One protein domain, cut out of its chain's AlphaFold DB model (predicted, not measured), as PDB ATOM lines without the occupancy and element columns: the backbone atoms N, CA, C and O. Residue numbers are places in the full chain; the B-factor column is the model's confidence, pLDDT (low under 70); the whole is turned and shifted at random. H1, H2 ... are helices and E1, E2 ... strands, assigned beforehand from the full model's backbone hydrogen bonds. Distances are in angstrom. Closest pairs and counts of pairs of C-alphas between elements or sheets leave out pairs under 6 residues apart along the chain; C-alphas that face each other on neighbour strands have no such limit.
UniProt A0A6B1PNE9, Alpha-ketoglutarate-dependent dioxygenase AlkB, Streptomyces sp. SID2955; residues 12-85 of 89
ATOM      1  N   GLU A  12     115.196 146.412  66.703       97.44
ATOM      2  CA  GLU A  12     115.373 145.997  68.098       97.44
ATOM      3  C   GLU A  12     116.495 144.951  68.160       97.44
ATOM      4  O   GLU A  12     116.404 143.902  67.526       97.44
ATOM      5  N   VAL A  13     117.582 145.260  68.869       96.75
ATOM      6  CA  VAL A  13     118.782 144.401  68.947       96.75
ATOM      7  C   VAL A  13     118.760 143.473  70.164       96.75
ATOM      8  O   VAL A  13     119.459 142.464  70.191       96.75
ATOM      9  N   ALA A  14     117.954 143.820  71.166       97.56
ATOM     10  CA  ALA A  14     117.629 143.040  72.354       97.56
ATOM     11  C   ALA A  14     116.345 143.626  72.977       97.56
ATOM     12  O   ALA A  14     116.052 144.791  72.698       97.56
ATOM     13  N   PRO A  15     115.612 142.890  73.837       98.06
ATOM     14  CA  PRO A  15     114.412 143.408  74.496       98.06
ATOM     15  C   PRO A  15     114.635 144.784  75.142       98.06
ATOM     16  O   PRO A  15     115.421 144.917  76.082       98.06
ATOM     17  N   GLY A  16     113.965 145.815  74.618       97.19
ATOM     18  CA  GLY A  16     114.065 147.199  75.108       97.19
ATOM     19  C   GLY A  16     115.249 148.022  74.574       97.19
ATOM     20  O   GLY A  16     115.400 149.180  74.965       97.19
ATOM     21  N   ALA A  17     116.068 147.477  73.666       97.62
ATOM     22  CA  ALA A  17     117.205 148.160  73.047       97.62
ATOM     23  C   ALA A  17     117.011 148.304  71.531       97.62
ATOM     24  O   ALA A  17     116.983 147.319  70.791       97.62
ATOM     25  N   VAL A  18     116.919 149.547  71.049       97.25
ATOM     26  CA  VAL A  18     116.633 149.858  69.641       97.25
ATOM     27  C   VAL A  18     117.807 150.589  69.002       97.25
ATOM     28  O   VAL A  18     118.209 151.658  69.457       97.25
ATOM     29  N   HIS A  19     118.313 150.046  67.900       95.44
ATOM     30  CA  HIS A  19     119.247 150.729  67.019       95.44
ATOM     31  C   HIS A  19     118.477 151.568  65.993       95.44
ATOM     32  O   HIS A  19     117.612 151.057  65.275       95.44
ATOM     33  N   VAL A  20     118.798 152.863  65.931       95.44
ATOM     34  CA  VAL A  20     118.200 153.824  64.996       95.44
ATOM     35  C   VAL A  20     119.319 154.468  64.170       95.44
ATOM     36  O   VAL A  20     119.883 155.483  64.585       95.44
ATOM     37  N   PRO A  21     119.710 153.853  63.041       93.06
ATOM     38  CA  PRO A  21     120.708 154.432  62.145       93.06
ATOM     39  C   PRO A  21     120.209 155.762  61.564       93.06
ATOM     40  O   PRO A  21     119.007 156.000  61.477       93.06
ATOM     41  N   ASP A  22     121.150 156.636  61.206       90.81
ATOM     42  CA  ASP A  22     120.892 157.926  60.547       90.81
ATOM     43  C   ASP A  22     119.924 158.865  61.298       90.81
ATOM     44  O   ASP A  22     119.320 159.761  60.715       90.81
ATOM     45  N   TRP A  23     119.805 158.701  62.623       94.00
ATOM     46  CA  TRP A  23     118.918 159.511  63.470       94.00
ATOM     47  C   TRP A  23     119.263 161.006  63.484       94.00
ATOM     48  O   TRP A  23     118.384 161.862  63.586       94.00
ATOM     49  N   LEU A  24     120.557 161.329  63.420       95.44
ATOM     50  CA  LEU A  24     121.029 162.705  63.315       95.44
ATOM     51  C   LEU A  24     121.286 163.030  61.851       95.44
ATOM     52  O   LEU A  24     122.123 162.387  61.218       95.44
ATOM     53  N   ASP A  25     120.631 164.071  61.341       95.06
ATOM     54  CA  ASP A  25     120.967 164.621  60.033       95.06
ATOM     55  C   ASP A  25     122.423 165.143  60.010       95.06
ATOM     56  O   ASP A  25     122.990 165.464  61.065       95.06
ATOM     57  N   PRO A  26     123.052 165.259  58.827       95.69
ATOM     58  CA  PRO A  26     124.450 165.682  58.717       95.69
ATOM     59  C   PRO A  26     124.767 167.024  59.396       95.69
ATOM     60  O   PRO A  26     125.860 167.200  59.938       95.69
ATOM     61  N   GLY A  27     123.822 167.971  59.416       98.00
ATOM     62  CA  GLY A  27     123.997 169.259  60.088       98.00
ATOM     63  C   GLY A  27     124.127 169.095  61.601       98.00
ATOM     64  O   GLY A  27     125.058 169.629  62.212       98.00
ATOM     65  N   ARG A  28     123.250 168.285  62.205       97.69
ATOM     66  CA  ARG A  28     123.332 167.938  63.634       97.69
ATOM     67  C   ARG A  28     124.589 167.145  63.977       97.69
ATOM     68  O   ARG A  28     125.181 167.398  65.026       97.69
ATOM     69  N   GLN A  29     125.035 166.238  63.106       97.88
ATOM     70  CA  GLN A  29     126.300 165.519  63.308       97.88
ATOM     71  C   GLN A  29     127.491 166.487  63.379       97.88
ATOM     72  O   GLN A  29     128.317 166.390  64.290       97.88
ATOM     73  N   HIS A  30     127.562 167.462  62.466       98.38
ATOM     74  CA  HIS A  30     128.618 168.476  62.483       98.38
ATOM     75  C   HIS A  30     128.561 169.370  63.725       98.38
ATOM     76  O   HIS A  30     129.604 169.636  64.327       98.38
ATOM     77  N   ALA A  31     127.364 169.798  64.133       98.25
ATOM     78  CA  ALA A  31     127.184 170.599  65.341       98.25
ATOM     79  C   ALA A  31     127.649 169.841  66.597       98.25
ATOM     80  O   ALA A  31     128.394 170.395  67.409       98.25
ATOM     81  N   LEU A  32     127.292 168.557  66.721       97.50
ATOM     82  CA  LEU A  32     127.741 167.712  67.828       97.50
ATOM     83  C   LEU A  32     129.264 167.533  67.823       97.50
ATOM     84  O   LEU A  32     129.900 167.641  68.868       97.50
ATOM     85  N   LEU A  33     129.876 167.319  66.655       98.12
ATOM     86  CA  LEU A  33     131.330 167.204  66.548       98.12
ATOM     87  C   LEU A  33     132.045 168.500  66.958       98.12
ATOM     88  O   LEU A  33     133.076 168.446  67.631       98.12
ATOM     89  N   ALA A  34     131.510 169.659  66.568       98.50
ATOM     90  CA  ALA A  34     132.037 170.952  66.993       98.50
ATOM     91  C   ALA A  34     131.930 171.120  68.518       98.50
ATOM     92  O   ALA A  34     132.923 171.457  69.160       98.50
ATOM     93  N   ALA A  35     130.777 170.788  69.109       98.19
ATOM     94  CA  ALA A  35     130.579 170.830  70.556       98.19
ATOM     95  C   ALA A  35     131.556 169.903  71.300       98.19
ATOM     96  O   ALA A  35     132.232 170.342  72.229       98.19
ATOM     97  N   CYS A  36     131.737 168.662  70.832       97.62
ATOM     98  CA  CYS A  36     132.715 167.727  71.390       97.62
ATOM     99  C   CYS A  36     134.147 168.279  71.367       97.62
ATOM    100  O   CYS A  36     134.899 168.079  72.322       97.62
ATOM    101  N   ARG A  37     134.537 168.988  70.298       98.06
ATOM    102  CA  ARG A  37     135.861 169.629  70.207       98.06
ATOM    103  C   ARG A  37     136.019 170.762  71.213       98.06
ATOM    104  O   ARG A  37     137.096 170.891  71.787       98.06
ATOM    105  N   GLU A  38     134.971 171.543  71.451       98.25
ATOM    106  CA  GLU A  38     134.996 172.598  72.468       98.25
ATOM    107  C   GLU A  38     135.025 172.018  73.886       98.25
ATOM    108  O   GLU A  38     135.846 172.429  74.707       98.25
ATOM    109  N   TRP A  39     134.216 170.997  74.172       98.00
ATOM    110  CA  TRP A  39     134.245 170.302  75.461       98.00
ATOM    111  C   TRP A  39     135.577 169.600  75.722       98.00
ATOM    112  O   TRP A  39     136.015 169.517  76.862       98.00
ATOM    113  N   ALA A  40     136.277 169.135  74.691       97.88
ATOM    114  CA  ALA A  40     137.581 168.507  74.866       97.88
ATOM    115  C   ALA A  40     138.673 169.467  75.380       97.88
ATOM    116  O   ALA A  40     139.706 168.992  75.863       97.88
ATOM    117  N   ARG A  41     138.479 170.791  75.283       98.06
ATOM    118  CA  ARG A  41     139.474 171.786  75.706       98.06
ATOM    119  C   ARG A  41     139.522 171.938  77.236       98.06
ATOM    120  O   ARG A  41     138.467 171.904  77.879       98.06
ATOM    121  N   PRO A  42     140.712 172.177  77.821       97.00
ATOM    122  CA  PRO A  42     140.839 172.544  79.230       97.00
ATOM    123  C   PRO A  42     140.069 173.834  79.580       97.00
ATOM    124  O   PRO A  42     139.866 174.671  78.696       97.00
ATOM    125  N   PRO A  43     139.686 174.038  80.854       96.94
ATOM    126  CA  PRO A  43     139.743 173.075  81.964       96.94
ATOM    127  C   PRO A  43     138.650 171.998  81.854       96.94
ATOM    128  O   PRO A  43     137.714 172.153  81.064       96.94
ATOM    129  N   ALA A  44     138.765 170.919  82.636       97.38
ATOM    130  CA  ALA A  44     137.859 169.766  82.623       97.38
ATOM    131  C   ALA A  44     137.684 169.151  81.219       97.38
ATOM    132  O   ALA A  44     136.578 168.832  80.778       97.38
ATOM    133  N   GLY A  45     138.797 169.069  80.488       97.19
ATOM    134  CA  GLY A  45     138.843 168.625  79.097       97.19
ATOM    135  C   GLY A  45     139.018 167.113  78.925       97.19
ATOM    136  O   GLY A  45     138.939 166.318  79.861       97.19
ATOM    137  N   LEU A  46     139.298 166.714  77.686       97.44
ATOM    138  CA  LEU A  46     139.455 165.319  77.284       97.44
ATOM    139  C   LEU A  46     140.680 164.665  77.947       97.44
ATOM    140  O   LEU A  46     141.823 165.048  77.677       97.44
ATOM    141  N   ARG A  47     140.467 163.600  78.723       95.56
ATOM    142  CA  ARG A  47     141.523 162.905  79.482       95.56
ATOM    143  C   ARG A  47     141.643 161.426  79.131       95.56
ATOM    144  O   ARG A  47     140.713 160.817  78.609       95.56
ATOM    145  N   THR A  48     142.789 160.844  79.464       95.25
ATOM    146  CA  THR A  48     142.997 159.392  79.452       95.25
ATOM    147  C   THR A  48     142.601 158.814  80.807       95.25
ATOM    148  O   THR A  48     143.021 159.339  81.835       95.25
ATOM    149  N   VAL A  49     141.820 157.731  80.815       94.75
ATOM    150  CA  VAL A  49     141.376 157.070  82.053       94.75
ATOM    151  C   VAL A  49     142.358 155.975  82.458       94.75
ATOM    152  O   VAL A  49     142.732 155.132  81.638       94.75
ATOM    153  N   ARG A  50     142.727 155.962  83.742       92.94
ATOM    154  CA  ARG A  50     143.459 154.863  84.384       92.94
ATOM    155  C   ARG A  50     142.490 154.066  85.247       92.94
ATOM    156  O   ARG A  50     141.816 154.637  86.101       92.94
ATOM    157  N   THR A  51     142.385 152.768  85.003       90.50
ATOM    158  CA  THR A  51     141.496 151.893  85.768       90.50
ATOM    159  C   THR A  51     142.179 151.430  87.059       90.50
ATOM    160  O   THR A  51     143.409 151.354  87.110       90.50
ATOM    161  N   PRO A  52     141.413 151.064  88.102       89.62
ATOM    162  CA  PRO A  52     141.991 150.627  89.376       89.62
ATOM    163  C   PRO A  52     142.868 149.372  89.278       89.62
ATOM    164  O   PRO A  52     143.761 149.188  90.093       89.62
ATOM    165  N   GLY A  53     142.677 148.544  88.245       90.38
ATOM    166  CA  GLY A  53     143.535 147.389  87.948       90.38
ATOM    167  C   GLY A  53     144.858 147.725  87.243       90.38
ATOM    168  O   GLY A  53     145.514 146.817  86.747       90.38
ATOM    169  N   GLY A  54     145.229 149.006  87.126       91.56
ATOM    170  CA  GLY A  54     146.460 149.456  86.458       91.56
ATOM    171  C   GLY A  54     146.364 149.564  84.931       91.56
ATOM    172  O   GLY A  54     147.328 149.952  84.274       91.56
ATOM    173  N   GLY A  55     145.200 149.257  84.351       94.31
ATOM    174  CA  GLY A  55     144.958 149.390  82.918       94.31
ATOM    175  C   GLY A  55     144.795 150.850  82.494       94.31
ATOM    176  O   GLY A  55     144.270 151.679  83.234       94.31
ATOM    177  N   THR A  56     145.209 151.173  81.272       95.38
ATOM    178  CA  THR A  56     144.956 152.483  80.658       95.38
ATOM    179  C   THR A  56     143.978 152.308  79.509       95.38
ATOM    180  O   THR A  56     144.218 151.501  78.611       95.38
ATOM    181  N   MET A  57     142.867 153.045  79.531       94.19
ATOM    182  CA  MET A  57     141.909 153.008  78.427       94.19
ATOM    183  C   MET A  57     142.514 153.682  77.192       94.19
ATOM    184  O   MET A  57     143.066 154.778  77.282       94.19
ATOM    185  N   THR A  58     142.374 153.046  76.029       94.75
ATOM    186  CA  THR A  58     142.755 153.646  74.738       94.75
ATOM    187  C   THR A  58     141.798 154.768  74.341       94.75
ATOM    188  O   THR A  58     142.206 155.761  73.741       94.75
ATOM    189  N   ALA A  59     140.524 154.640  74.720       94.44
ATOM    190  CA  ALA A  59     139.546 155.706  74.598       94.44
ATOM    191  C   ALA A  59     139.839 156.826  75.604       94.44
ATOM    192  O   ALA A  59     140.018 156.590  76.802       94.44
ATOM    193  N   ARG A  60     139.821 158.063  75.110       95.50
ATOM    194  CA  ARG A  60     139.834 159.265  75.944       95.50
ATOM    195  C   ARG A  60     138.403 159.711  76.225       95.50
ATOM    196  O   ARG A  60     137.519 159.498  75.400       95.50
ATOM    197  N   GLN A  61     138.186 160.338  77.373       96.25
ATOM    198  CA  GLN A  61     136.853 160.702  77.847       96.25
ATOM    199  C   GLN A  61     136.804 162.149  78.333       96.25
ATOM    200  O   GLN A  61     137.759 162.648  78.933       96.25
ATOM    201  N   VAL A  62     135.675 162.801  78.085       97.50
ATOM    202  CA  VAL A  62     135.268 164.078  78.678       97.50
ATOM    203  C   VAL A  62     133.855 163.891  79.218       97.50
ATOM    204  O   VAL A  62     133.062 163.166  78.616       97.50
ATOM    205  N   CYS A  63     133.553 164.504  80.357       97.50
ATOM    206  CA  CYS A  63     132.255 164.398  81.012       97.50
ATOM    207  C   CYS A  63     131.582 165.771  81.085       97.50
ATOM    208  O   CYS A  63     132.257 166.789  81.236       97.50
ATOM    209  N   LEU A  64     130.252 165.779  80.992       98.06
ATOM    210  CA  LEU A  64     129.402 166.959  81.140       98.06
ATOM    211  C   LEU A  64     128.345 166.668  82.210       98.06
ATOM    212  O   LEU A  64     127.841 165.548  82.294       98.06
ATOM    213  N   GLY A  65     127.995 167.662  83.020       98.06
ATOM    214  CA  GLY A  65     127.058 167.534  84.136       98.06
ATOM    215  C   GLY A  65     127.687 166.855  85.352       98.06
ATOM    216  O   GLY A  65     127.923 167.514  86.357       98.06
ATOM    217  N   TRP A  66     127.994 165.562  85.249       98.06
ATOM    218  CA  TRP A  66     128.685 164.793  86.289       98.06
ATOM    219  C   TRP A  66     129.941 164.143  85.727       98.06
ATOM    220  O   TRP A  66     129.926 163.572  84.638       98.06
ATOM    221  N   HIS A  67     131.032 164.206  86.485       97.88
ATOM    222  CA  HIS A  67     132.289 163.566  86.130       97.88
ATOM    223  C   HIS A  67     132.264 162.094  86.505       97.88
ATOM    224  O   HIS A  67     132.223 161.764  87.688       97.88
ATOM    225  N   TRP A  68     132.330 161.216  85.509       97.50
ATOM    226  CA  TRP A  68     132.569 159.802  85.752       97.50
ATOM    227  C   TRP A  68     134.065 159.541  85.947       97.50
ATOM    228  O   TRP A  68     134.904 159.896  85.110       97.50
ATOM    229  N   TYR A  69     134.381 158.829  87.017       94.56
ATOM    230  CA  TYR A  69     135.668 158.183  87.240       94.56
ATOM    231  C   TYR A  69     135.398 156.752  87.726       94.56
ATOM    232  O   TYR A  69     134.247 156.429  88.036       94.56
ATOM    233  N   PRO A  70     136.390 155.844  87.746       92.19
ATOM    234  CA  PRO A  70     136.126 154.439  88.024       92.19
ATOM    235  C   PRO A  70     135.253 154.215  89.265       92.19
ATOM    236  O   PRO A  70     135.652 154.512  90.389       92.19
ATOM    237  N   TYR A  71     134.062 153.665  89.010       90.19
ATOM    238  CA  TYR A  71     133.048 153.265  89.991       90.19
ATOM    239  C   TYR A  71     132.300 154.391  90.725       90.19
ATOM    240  O   TYR A  71     131.534 154.087  91.639       90.19
ATOM    241  N   ALA A  72     132.451 155.660  90.334       95.62
ATOM    242  CA  ALA A  72     131.765 156.770  90.999       95.62
ATOM    243  C   ALA A  72     131.565 158.004  90.100       95.62
ATOM    244  O   ALA A  72     132.100 158.103  88.994       95.62
ATOM    245  N   TYR A  73     130.772 158.953  90.603       97.75
ATOM    246  CA  TYR A  73     130.524 160.246  89.972       97.75
ATOM    247  C   TYR A  73     130.872 161.390  90.927       97.75
ATOM    248  O   TYR A  73     130.617 161.296  92.126       97.75
ATOM    249  N   ALA A  74     131.433 162.475  90.396       97.69
ATOM    250  CA  ALA A  74     131.795 163.674  91.151       97.69
ATOM    251  C   ALA A  74     131.419 164.950  90.385       97.69
ATOM    252  O   ALA A  74     131.224 164.931  89.171       97.69
ATOM    253  N   SER A  75     131.338 166.081  91.083       97.81
ATOM    254  CA  SER A  75     131.152 167.400  90.458       97.81
ATOM    255  C   SER A  75     132.462 168.008  89.935       97.81
ATOM    256  O   SER A  75     132.455 169.078  89.330       97.81
ATOM    257  N   THR A  76     133.594 167.334  90.145       98.06
ATOM    258  CA  THR A  76     134.930 167.743  89.695       98.06
ATOM    259  C   THR A  76     135.632 166.605  88.963       98.06
ATOM    260  O   THR A  76     135.308 165.431  89.158       98.06
ATOM    261  N   VAL A  77     136.626 166.940  88.137       97.00
ATOM    262  CA  VAL A  77     137.481 165.972  87.430       97.00
ATOM    263  C   VAL A  77     138.501 165.360  88.400       97.00
ATOM    264  O   VAL A  77     139.698 165.643  88.343       97.00
ATOM    265  N   ALA A  78     138.000 164.545  89.333       94.12
ATOM    266  CA  ALA A  78     138.722 164.039  90.504       94.12
ATOM    267  C   ALA A  78     139.955 163.176  90.176       94.12
ATOM    268  O   ALA A  78     140.896 163.115  90.962       94.12
ATOM    269  N   ASP A  79     139.969 162.528  89.011       93.25
ATOM    270  CA  ASP A  79     141.079 161.718  88.492       93.25
ATOM    271  C   ASP A  79     141.840 162.422  87.345       93.25
ATOM    272  O   ASP A  79     142.499 161.769  86.531       93.25
ATOM    273  N   GLY A  80     141.730 163.752  87.256       93.00
ATOM    274  CA  GLY A  80     142.359 164.578  86.226       93.00
ATOM    275  C   GLY A  80     142.872 165.908  86.773       93.00
ATOM    276  O   GLY A  80     143.732 165.927  87.646       93.00
ATOM    277  N   ASP A  81     142.386 167.021  86.221       94.50
ATOM    278  CA  ASP A  81     142.868 168.369  86.559       94.50
ATOM    279  C   ASP A  81     142.195 168.990  87.799       94.50
ATOM    280  O   ASP A  81     142.519 170.117  88.167       94.50
ATOM    281  N   GLY A  82     141.253 168.283  88.436       96.88
ATOM    282  CA  GLY A  82     140.543 168.734  89.637       96.88
ATOM    283  C   GLY A  82     139.529 169.862  89.413       96.88
ATOM    284  O   GLY A  82     138.869 170.276  90.367       96.88
ATOM    285  N   SER A  83     139.363 170.350  88.180       98.19
ATOM    286  CA  SER A  83     138.438 171.446  87.875       98.19
ATOM    287  C   SER A  83     136.973 171.003  88.009       98.19
ATOM    288  O   SER A  83     136.681 169.810  87.866       98.19
ATOM    289  N   PRO A  84     136.022 171.932  88.239       98.31
ATOM    290  CA  PRO A  84     134.598 171.631  88.123       98.31
ATOM    291  C   PRO A  84     134.265 171.043  86.750       98.31
ATOM    292  O   PRO A  84     134.767 171.516  85.727       98.31
ATOM    293  N   VAL A  85     133.412 170.020  86.724       98.12
ATOM    294  CA  VAL A  85     132.930 169.440  85.467       98.12
ATOM    295  C   VAL A  85     132.128 170.480  84.681       98.12
ATOM    296  O   VAL A  85     131.420 171.310  85.254       98.12
TER     297      VAL A  85
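AT A GLANCE: This is residues 12 to 85 of the 89 residues of the protein "Alpha-ketoglutarate-dependent dioxygenase AlkB" of Streptomyces sp. SID2955 (UniProt A0A6B1PNE9). The model is an open U: the small hairpin E1 and E2 is at the tip of one arm, the helix H1 makes the base, and the other arm holds two more hairpins, E3 with E4 and E5 with E6. The middle of the U is empty, and residues 13 to 19 and 25 to 31 stand free. The 74 printed residues, under half of them in named elements, run E1, E2, H1, E3, E4, E5, E6, with three antiparallel two-stranded sheets; the class is mixed, helices and strands. The whole is loose, with a radius of gyration of the C-alphas of 15.4 A and spans of 36 by 31 by 22 A.

HOW THE PARTS SIT: E1, residues 12 to 14, and E2, residues 17 to 19, form an antiparallel hairpin at 138 degrees, with N 13 and O 17 2.9 A apart, within hydrogen-bond range. H1, residues 26 to 39, is apart from E1; every O i to N i+4 pair in it is within hydrogen-bond range. E3, residues 47 to 50, and E4, residues 56 to 61, form an antiparallel hairpin at 146 degrees, with N 47 and O 61 at 2.9 A, within hydrogen-bond range. E5, residues 67 to 69, and E6, residues 72 to 74, form another at 146 degrees, with N 67 and O 74 within range at 2.8 A. The closest C-alphas of E3 and E5, Val 49 and Tyr 69, are 7.8 A apart. H1 is apart from E4, E5 and E6.

IN THESE COORDINATES: E1 begins at C-alpha 12, (115.373, 145.997, 68.098). H1 measures 19.9 A, E4 11.9 A and E3 9.6 A from first to last C-alpha. E6 ends at C-alpha 74, (131.795, 163.674, 91.151).

THE WHOLE: The C-alphas farthest apart, Gly 27 and Gly 53, are 40.5 A apart. The printed part has no cut, no link is long, and no printed residue has a pLDDT under 70.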